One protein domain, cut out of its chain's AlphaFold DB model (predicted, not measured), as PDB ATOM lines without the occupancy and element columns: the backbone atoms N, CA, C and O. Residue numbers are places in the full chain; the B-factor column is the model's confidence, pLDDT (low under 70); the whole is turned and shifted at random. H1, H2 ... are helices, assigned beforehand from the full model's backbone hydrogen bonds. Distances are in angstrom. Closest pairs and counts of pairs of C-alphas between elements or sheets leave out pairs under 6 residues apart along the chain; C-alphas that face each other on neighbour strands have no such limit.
ATOM      1  N   GLY A  17     107.999  74.663  91.027       91.39
ATOM      2  CA  GLY A  17     109.379  74.588  91.509       91.39
ATOM      3  C   GLY A  17     109.583  74.961  92.983       91.39
ATOM      4  O   GLY A  17     110.732  75.011  93.414       91.39
ATOM      5  N   CYS A  18     108.517  75.228  93.743       94.34
ATOM      6  CA  CYS A  18     108.543  75.400  95.200       94.34
ATOM      7  C   CYS A  18     107.727  74.324  95.935       94.34
ATOM      8  O   CYS A  18     107.448  74.464  97.126       94.34
ATOM      9  N   GLU A  19     107.335  73.244  95.260       94.20
ATOM     10  CA  GLU A  19     106.411  72.238  95.788       94.20
ATOM     11  C   GLU A  19     106.980  71.536  97.022       94.20
ATOM     12  O   GLU A  19     106.262  71.372  98.003       94.20
ATOM     13  N   SER A  20     108.269  71.176  97.003       95.87
ATOM     14  CA  SER A  20     108.919  70.481  98.123       95.87
ATOM     15  C   SER A  20     108.933  71.334  99.391       95.87
ATOM     16  O   SER A  20     108.486  70.886 100.441       95.87
ATOM     17  N   VAL A  21     109.391  72.588  99.293       96.33
ATOM     18  CA  VAL A  21     109.466  73.496 100.452       96.33
ATOM     19  C   VAL A  21     108.081  73.914 100.946       96.33
ATOM     20  O   VAL A  21     107.885  74.101 102.144       96.33
ATOM     21  N   SER A  22     107.104  74.017 100.038       95.54
ATOM     22  CA  SER A  22     105.706  74.273 100.395       95.54
ATOM     23  C   SER A  22     105.112  73.085 101.149       95.54
ATOM     24  O   SER A  22     104.478  73.270 102.182       95.54
ATOM     25  N   ASP A  23     105.348  71.859 100.675       95.62
ATOM     26  CA  ASP A  23     104.867  70.635 101.319       95.62
ATOM     27  C   ASP A  23     105.472  70.439 102.716       95.62
ATOM     28  O   ASP A  23     104.741  70.140 103.658       95.62
ATOM     29  N   GLU A  24     106.776  70.679 102.886       96.03
ATOM     30  CA  GLU A  24     107.441  70.651 104.196       96.03
ATOM     31  C   GLU A  24     106.844  71.677 105.167       96.03
ATOM     32  O   GLU A  24     106.529  71.350 106.315       96.03
ATOM     33  N   PHE A  25     106.636  72.910 104.698       94.49
ATOM     34  CA  PHE A  25     106.042  73.963 105.511       94.49
ATOM     35  C   PHE A  25     104.601  73.642 105.909       94.49
ATOM     36  O   PHE A  25     104.263  73.719 107.092       94.49
ATOM     37  N   PHE A  26     103.759  73.216 104.965       93.13
ATOM     38  CA  PHE A  26     102.365  72.879 105.249       93.13
ATOM     39  C   PHE A  26     102.236  71.633 106.124       93.13
ATOM     40  O   PHE A  26     101.367  71.595 106.989       93.13
ATOM     41  N   LYS A  27     103.122  70.639 105.981       93.87
ATOM     42  CA  LYS A  27     103.192  69.499 106.909       93.87
ATOM     43  C   LYS A  27     103.542  69.941 108.324       93.87
ATOM     44  O   LYS A  27     102.920  69.459 109.267       93.87
ATOM     45  N   CYS A  28     104.500  70.854 108.475       93.48
ATOM     46  CA  CYS A  28     104.835  71.406 109.783       93.48
ATOM     47  C   CYS A  28     103.638  72.146 110.395       93.48
ATOM     48  O   CYS A  28     103.267  71.874 111.536       93.48
ATOM     49  N   LEU A  29     102.990  73.020 109.616       88.91
ATOM     50  CA  LEU A  29     101.791  73.727 110.059       88.91
ATOM     51  C   LEU A  29     100.688  72.747 110.460       88.91
ATOM     52  O   LEU A  29     100.190  72.840 111.567       88.91
ATOM     53  N   ASN A  30     100.360  71.761 109.627       87.78
ATOM     54  CA  ASN A  30      99.314  70.783 109.935       87.78
ATOM     55  C   ASN A  30      99.629  69.927 111.171       87.78
ATOM     56  O   ASN A  30      98.710  69.468 111.841       87.78
ATOM     57  N   LYS A  31     100.911  69.697 111.472       89.60
ATOM     58  CA  LYS A  31     101.333  68.964 112.671       89.60
ATOM     59  C   LYS A  31     101.196  69.804 113.943       89.60
ATOM     60  O   LYS A  31     100.847  69.255 114.983       89.60
ATOM     61  N   ASN A  32     101.506  71.098 113.866       84.87
ATOM     62  CA  ASN A  32     101.612  71.962 115.043       84.87
ATOM     63  C   ASN A  32     100.386  72.864 115.253       84.87
ATOM     64  O   ASN A  32     100.147  73.306 116.373       84.87
ATOM     65  N   LEU A  33      99.608  73.170 114.213       79.24
ATOM     66  CA  LEU A  33      98.384  73.959 114.327       79.24
ATOM     67  C   LEU A  33      97.281  73.089 114.923       79.24
ATOM     68  O   LEU A  33      96.718  72.215 114.266       79.24
ATOM     69  N   ILE A  34      96.965  73.356 116.185       71.73
ATOM     70  CA  ILE A  34      95.836  72.741 116.874       71.73
ATOM     71  C   ILE A  34      94.573  73.507 116.453       71.73
ATOM     72  O   ILE A  34      94.529  74.732 116.619       71.73
ATOM     73  N   PRO A  35      93.537  72.832 115.922       71.26
ATOM     74  CA  PRO A  35      92.236  73.460 115.731       71.26
ATOM     75  C   PRO A  35      91.776  74.104 117.044       71.26
ATOM     76  O   PRO A  35      91.847  73.468 118.091       71.26
ATOM     77  N   PHE A  36      91.304  75.351 116.995       72.14
ATOM     78  CA  PHE A  36      90.846  76.103 118.178       72.14
ATOM     79  C   PHE A  36      91.938  76.444 119.214       72.14
ATOM     80  O   PHE A  36      91.610  76.786 120.349       72.14
ATOM     81  N   GLY A  37      93.222  76.368 118.845       68.11
ATOM     82  CA  GLY A  37      94.312  76.860 119.688       68.11
ATOM     83  C   GLY A  37      94.188  78.360 119.969       68.11
ATOM     84  O   GLY A  37      93.729  79.123 119.120       68.11
ATOM     85  N   ASP A  38      94.598  78.780 121.165       77.99
ATOM     86  CA  ASP A  38      94.687  80.201 121.499       77.99
ATOM     87  C   ASP A  38      95.830  80.895 120.731       77.99
ATOM     88  O   ASP A  38      96.701  80.252 120.134       77.99
ATOM     89  N   ASP A  39      95.854  82.229 120.755       79.21
ATOM     90  CA  ASP A  39      96.879  83.014 120.055       79.21
ATOM     91  C   ASP A  39      98.312  82.632 120.467       79.21
ATOM     92  O   ASP A  39      99.240  82.746 119.664       79.21
ATOM     93  N   LYS A  40      98.526  82.172 121.710       79.72
ATOM     94  CA  LYS A  40      99.856  81.759 122.187       79.72
ATOM     95  C   LYS A  40     100.284  80.451 121.538       79.72
ATOM     96  O   LYS A  40     101.432  80.343 121.108       79.72
ATOM     97  N   LEU A  41      99.372  79.487 121.442       75.22
ATOM     98  CA  LEU A  41      99.602  78.223 120.756       75.22
ATOM     99  C   LEU A  41      99.870  78.463 119.273       75.22
ATOM    100  O   LEU A  41     100.862  77.954 118.769       75.22
ATOM    101  N   ILE A  42      99.088  79.316 118.603       75.21
ATOM    102  CA  ILE A  42      99.328  79.666 117.194       75.21
ATOM    103  C   ILE A  42     100.740  80.241 117.008       75.21
ATOM    104  O   ILE A  42     101.465  79.808 116.109       75.21
ATOM    105  N   LYS A  43     101.162  81.170 117.878       77.76
ATOM    106  CA  LYS A  43     102.516  81.746 117.834       77.76
ATOM    107  C   LYS A  43     103.598  80.692 118.065       77.76
ATOM    108  O   LYS A  43     104.583  80.684 117.330       77.76
ATOM    109  N   SER A  44     103.412  79.797 119.034       79.23
ATOM    110  CA  SER A  44     104.351  78.698 119.299       79.23
ATOM    111  C   SER A  44     104.463  77.762 118.093       79.23
ATOM    112  O   SER A  44     105.561  77.483 117.624       79.23
ATOM    113  N   SER A  45     103.335  77.360 117.510       76.20
ATOM    114  CA  SER A  45     103.299  76.487 116.334       76.20
ATOM    115  C   SER A  45     103.955  77.131 115.111       76.20
ATOM    116  O   SER A  45     104.635  76.460 114.333       76.20
ATOM    117  N   GLN A  46     103.788  78.445 114.935       78.90
ATOM    118  CA  GLN A  46     104.487  79.201 113.894       78.90
ATOM    119  C   GLN A  46     105.999  79.276 114.145       78.90
ATOM    120  O   GLN A  46     106.769  79.212 113.184       78.90
ATOM    121  N   GLN A  47     106.433  79.393 115.407       85.48
ATOM    122  CA  GLN A  47     107.851  79.360 115.777       85.48
ATOM    123  C   GLN A  47     108.479  77.997 115.474       85.48
ATOM    124  O   GLN A  47     109.539  77.953 114.848       85.48
ATOM    125  N   ASP A  48     107.791  76.898 115.790       87.89
ATOM    126  CA  ASP A  48     108.255  75.537 115.476       87.89
ATOM    127  C   ASP A  48     108.429  75.316 113.966       87.89
ATOM    128  O   ASP A  48     109.292  74.557 113.521       87.89
ATOM    129  N   CYS A  49     107.643  76.029 113.154       91.69
ATOM    130  CA  CYS A  49     107.710  75.977 111.698       91.69
ATOM    131  C   CYS A  49     108.541  77.095 111.061       91.69
ATOM    132  O   CYS A  49     108.551  77.207 109.833       91.69
ATOM    133  N   GLN A  50     109.266  77.908 111.840       91.46
ATOM    134  CA  GLN A  50     109.955  79.094 111.324       91.46
ATOM    135  C   GLN A  50     111.012  78.753 110.261       91.46
ATOM    136  O   GLN A  50     111.156  79.488 109.282       91.46
ATOM    137  N   TYR A  51     111.736  77.642 110.425       92.93
ATOM    138  CA  TYR A  51     112.715  77.177 109.437       92.93
ATOM    139  C   TYR A  51     112.052  76.891 108.081       92.93
ATOM    140  O   TYR A  51     112.468  77.429 107.054       92.93
ATOM    141  N   PHE A  52     110.969  76.110 108.089       94.32
ATOM    142  CA  PHE A  52     110.231  75.778 106.874       94.32
ATOM    143  C   PHE A  52     109.530  77.004 106.274       94.32
ATOM    144  O   PHE A  52     109.562  77.174 105.058       94.32
ATOM    145  N   LYS A  53     108.992  77.907 107.113       92.91
ATOM    146  CA  LYS A  53     108.405  79.188 106.684       92.91
ATOM    147  C   LYS A  53     109.409  80.002 105.870       92.91
ATOM    148  O   LYS A  53     109.091  80.417 104.764       92.91
ATOM    149  N   LYS A  54     110.636  80.180 106.370       93.72
ATOM    150  CA  LYS A  54     111.679  80.947 105.666       93.72
ATOM    151  C   LYS A  54     112.031  80.347 104.306       93.72
ATOM    152  O   LYS A  54     112.176  81.087 103.338       93.72
ATOM    153  N   ASN A  55     112.146  79.022 104.217       95.00
ATOM    154  CA  ASN A  55     112.450  78.344 102.953       95.00
ATOM    155  C   ASN A  55     111.298  78.461 101.948       95.00
ATOM    156  O   ASN A  55     111.528  78.748 100.772       95.00
ATOM    157  N   TYR A  56     110.064  78.290 102.426       95.06
ATOM    158  CA  TYR A  56     108.850  78.503 101.649       95.06
ATOM    159  C   TYR A  56     108.770  79.935 101.110       95.06
ATOM    160  O   TYR A  56     108.621  80.137  99.905       95.06
ATOM    161  N   GLU A  57     108.918  80.932 101.985       93.96
ATOM    162  CA  GLU A  57     108.815  82.340 101.611       93.96
ATOM    163  C   GLU A  57     109.922  82.749 100.643       93.96
ATOM    164  O   GLU A  57     109.636  83.349  99.612       93.96
ATOM    165  N   LYS A  58     111.167  82.332 100.902       94.83
ATOM    166  CA  LYS A  58     112.295  82.591 100.003       94.83
ATOM    167  C   LYS A  58     112.048  82.032  98.601       94.83
ATOM    168  O   LYS A  58     112.256  82.748  97.625       94.83
ATOM    169  N   CYS A  59     111.599  80.780  98.493       95.41
ATOM    170  CA  CYS A  59     111.344  80.162  97.192       95.41
ATOM    171  C   CYS A  59     110.221  80.888  96.443       95.41
ATOM    172  O   CYS A  59     110.381  81.250  95.276       95.41
ATOM    173  N   THR A  60     109.104  81.145  97.126       92.03
ATOM    174  CA  THR A  60     107.951  81.825  96.531       92.03
ATOM    175  C   THR A  60     108.308  83.246  96.093       92.03
ATOM    176  O   THR A  60     108.021  83.608  94.955       92.03
ATOM    177  N   ASP A  61     109.022  84.022  96.915       92.37
ATOM    178  CA  ASP A  61     109.498  85.364  96.552       92.37
ATOM    179  C   ASP A  61     110.430  85.340  95.328       92.37
ATOM    180  O   ASP A  61     110.333  86.196  94.445       92.37
ATOM    181  N   GLU A  62     111.334  84.360  95.234       92.80
ATOM    182  CA  GLU A  62     112.223  84.195  94.077       92.80
ATOM    183  C   GLU A  62     111.462  83.857  92.786       92.80
ATOM    184  O   GLU A  62     111.868  84.299  91.706       92.80
ATOM    185  N   LYS A  63     110.362  83.101  92.877       90.23
ATOM    186  CA  LYS A  63     109.484  82.802  91.736       90.23
ATOM    187  C   LYS A  63     108.646  84.007  91.341       90.23
ATOM    188  O   LYS A  63     108.667  84.393  90.176       90.23
ATOM    189  N   LEU A  64     108.022  84.673  92.311       88.10
ATOM    190  CA  LEU A  64     107.223  85.877  92.088       88.10
ATOM    191  C   LEU A  64     108.023  86.985  91.395       88.10
ATOM    192  O   LEU A  64     107.514  87.617  90.476       88.10
ATOM    193  N   LYS A  65     109.300  87.180  91.753       87.88
ATOM    194  CA  LYS A  65     110.190  88.148  91.079       87.88
ATOM    195  C   LYS A  65     110.422  87.852  89.594       87.88
ATOM    196  O   LYS A  65     110.777  88.760  88.848       87.88
ATOM    197  N   LYS A  66     110.274  86.595  89.166       85.26
ATOM    198  CA  LYS A  66     110.421  86.182  87.761       85.26
ATOM    199  C   LYS A  66     109.121  86.340  86.971       85.26
ATOM    200  O   LYS A  66     109.161  86.308  85.739       85.26
ATOM    201  N   LEU A  67     107.993  86.539  87.653       81.73
ATOM    202  CA  LEU A  67     106.710  86.782  87.017       81.73
ATOM    203  C   LEU A  67     106.664  88.198  86.449       81.73
ATOM    204  O   LEU A  67     106.920  89.180  87.140       81.73
ATOM    205  N   LYS A  68     106.306  88.306  85.170       75.27
ATOM    206  CA  LYS A  68     106.176  89.600  84.486       75.27
ATOM    207  C   LYS A  68     104.792  90.218  84.662       75.27
ATOM    208  O   LYS A  68     104.645  91.423  84.490       75.27
ATOM    209  N   THR A  69     103.780  89.407  84.974       76.15
ATOM    210  CA  THR A  69     102.395  89.856  85.156       76.15
ATOM    211  C   THR A  69     101.693  89.056  86.259       76.15
ATOM    212  O   THR A  69     102.038  87.892  86.482       76.15
ATOM    213  N   PRO A  70     100.659  89.623  86.911       71.43
ATOM    214  CA  PRO A  70      99.839  88.895  87.883       71.43
ATOM    215  C   PRO A  70      99.160  87.644  87.310       71.43
ATOM    216  O   PRO A  70      98.941  86.682  88.033       71.43
ATOM    217  N   LEU A  71      98.862  87.610  86.006       69.73
ATOM    218  CA  LEU A  71      98.263  86.433  85.361       69.73
ATOM    219  C   LEU A  71      99.205  85.224  85.362       69.73
ATOM    220  O   LEU A  71      98.739  84.095  85.478       69.73
ATOM    221  N   MET A  72     100.524  85.448  85.291       74.37
ATOM    222  CA  MET A  72     101.483  84.345  85.368       74.37
ATOM    223  C   MET A  72     101.447  83.645  86.734       74.37
ATOM    224  O   MET A  72     101.704  82.446  86.804       74.37
ATOM    225  N   PHE A  73     101.067  84.353  87.807       74.38
ATOM    226  CA  PHE A  73     100.902  83.742  89.128       74.38
ATOM    227  C   PHE A  73      99.840  82.644  89.095       74.38
ATOM    228  O   PHE A  73     100.086  81.553  89.592       74.38
ATOM    229  N   LEU A  74      98.700  82.893  88.444       70.95
ATOM    230  CA  LEU A  74      97.620  81.909  88.331       70.95
ATOM    231  C   LEU A  74      98.047  80.673  87.532       70.95
ATOM    232  O   LEU A  74      97.604  79.573  87.836       70.95
ATOM    233  N   THR A  75      98.924  80.835  86.536       70.95
ATOM    234  CA  THR A  75      99.444  79.704  85.750       70.95
ATOM    235  C   THR A  75     100.540  78.916  86.467       70.95
ATOM    236  O   THR A  75     100.707  77.725  86.216       70.95
TER     237      THR A  75
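Overview. This is residues 17 to 75 of the 82 residues of an uncharacterized protein of Plasmodium falciparum (isolate 3D7) (UniProt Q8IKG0). A helical hairpin, with H1 as one arm and H2 and H3, one after the other, as the second arm running back along H1; the short H4 turns off beyond the end of H3. The printed part has 59 residues, with four named helices in the order H1 to H4 and no named strand, all helix in class. It is a loose rod with a radius of gyration of the C-alphas of 13.8 A, spanning 40 by 18 by 14 A.

Arrangement. H1, residues 19 to 32, touches H2, residues 39 to 48, with residues 28 to 32 alone; this hairpin's closest C-alphas, Asn 32 and Ser 45, are 5.0 A apart. H1 touches H3, residues 50 to 64, opposite ways at a shallow tilt of 34 degrees, only just short of steep; the closest C-alphas, Phe 25 and Phe 52, are 4.8 A apart. H4, residues 70 to 75, is apart from H1 and H2. Every O i to N i+4 pair is within hydrogen-bond range in H1, H2 and H3, but 1 of 2 in H4.

Along the chain. H1 begins at C-alpha 19 (106.411, 72.238, 95.788) and measures 19.8 A, H3 20.6 A; H4 ends at C-alpha 75 (99.444, 79.704, 85.750).

Size, cuts and confidence. The printed part has no cut and no long link; residues 37 and 71 have pLDDT under 70.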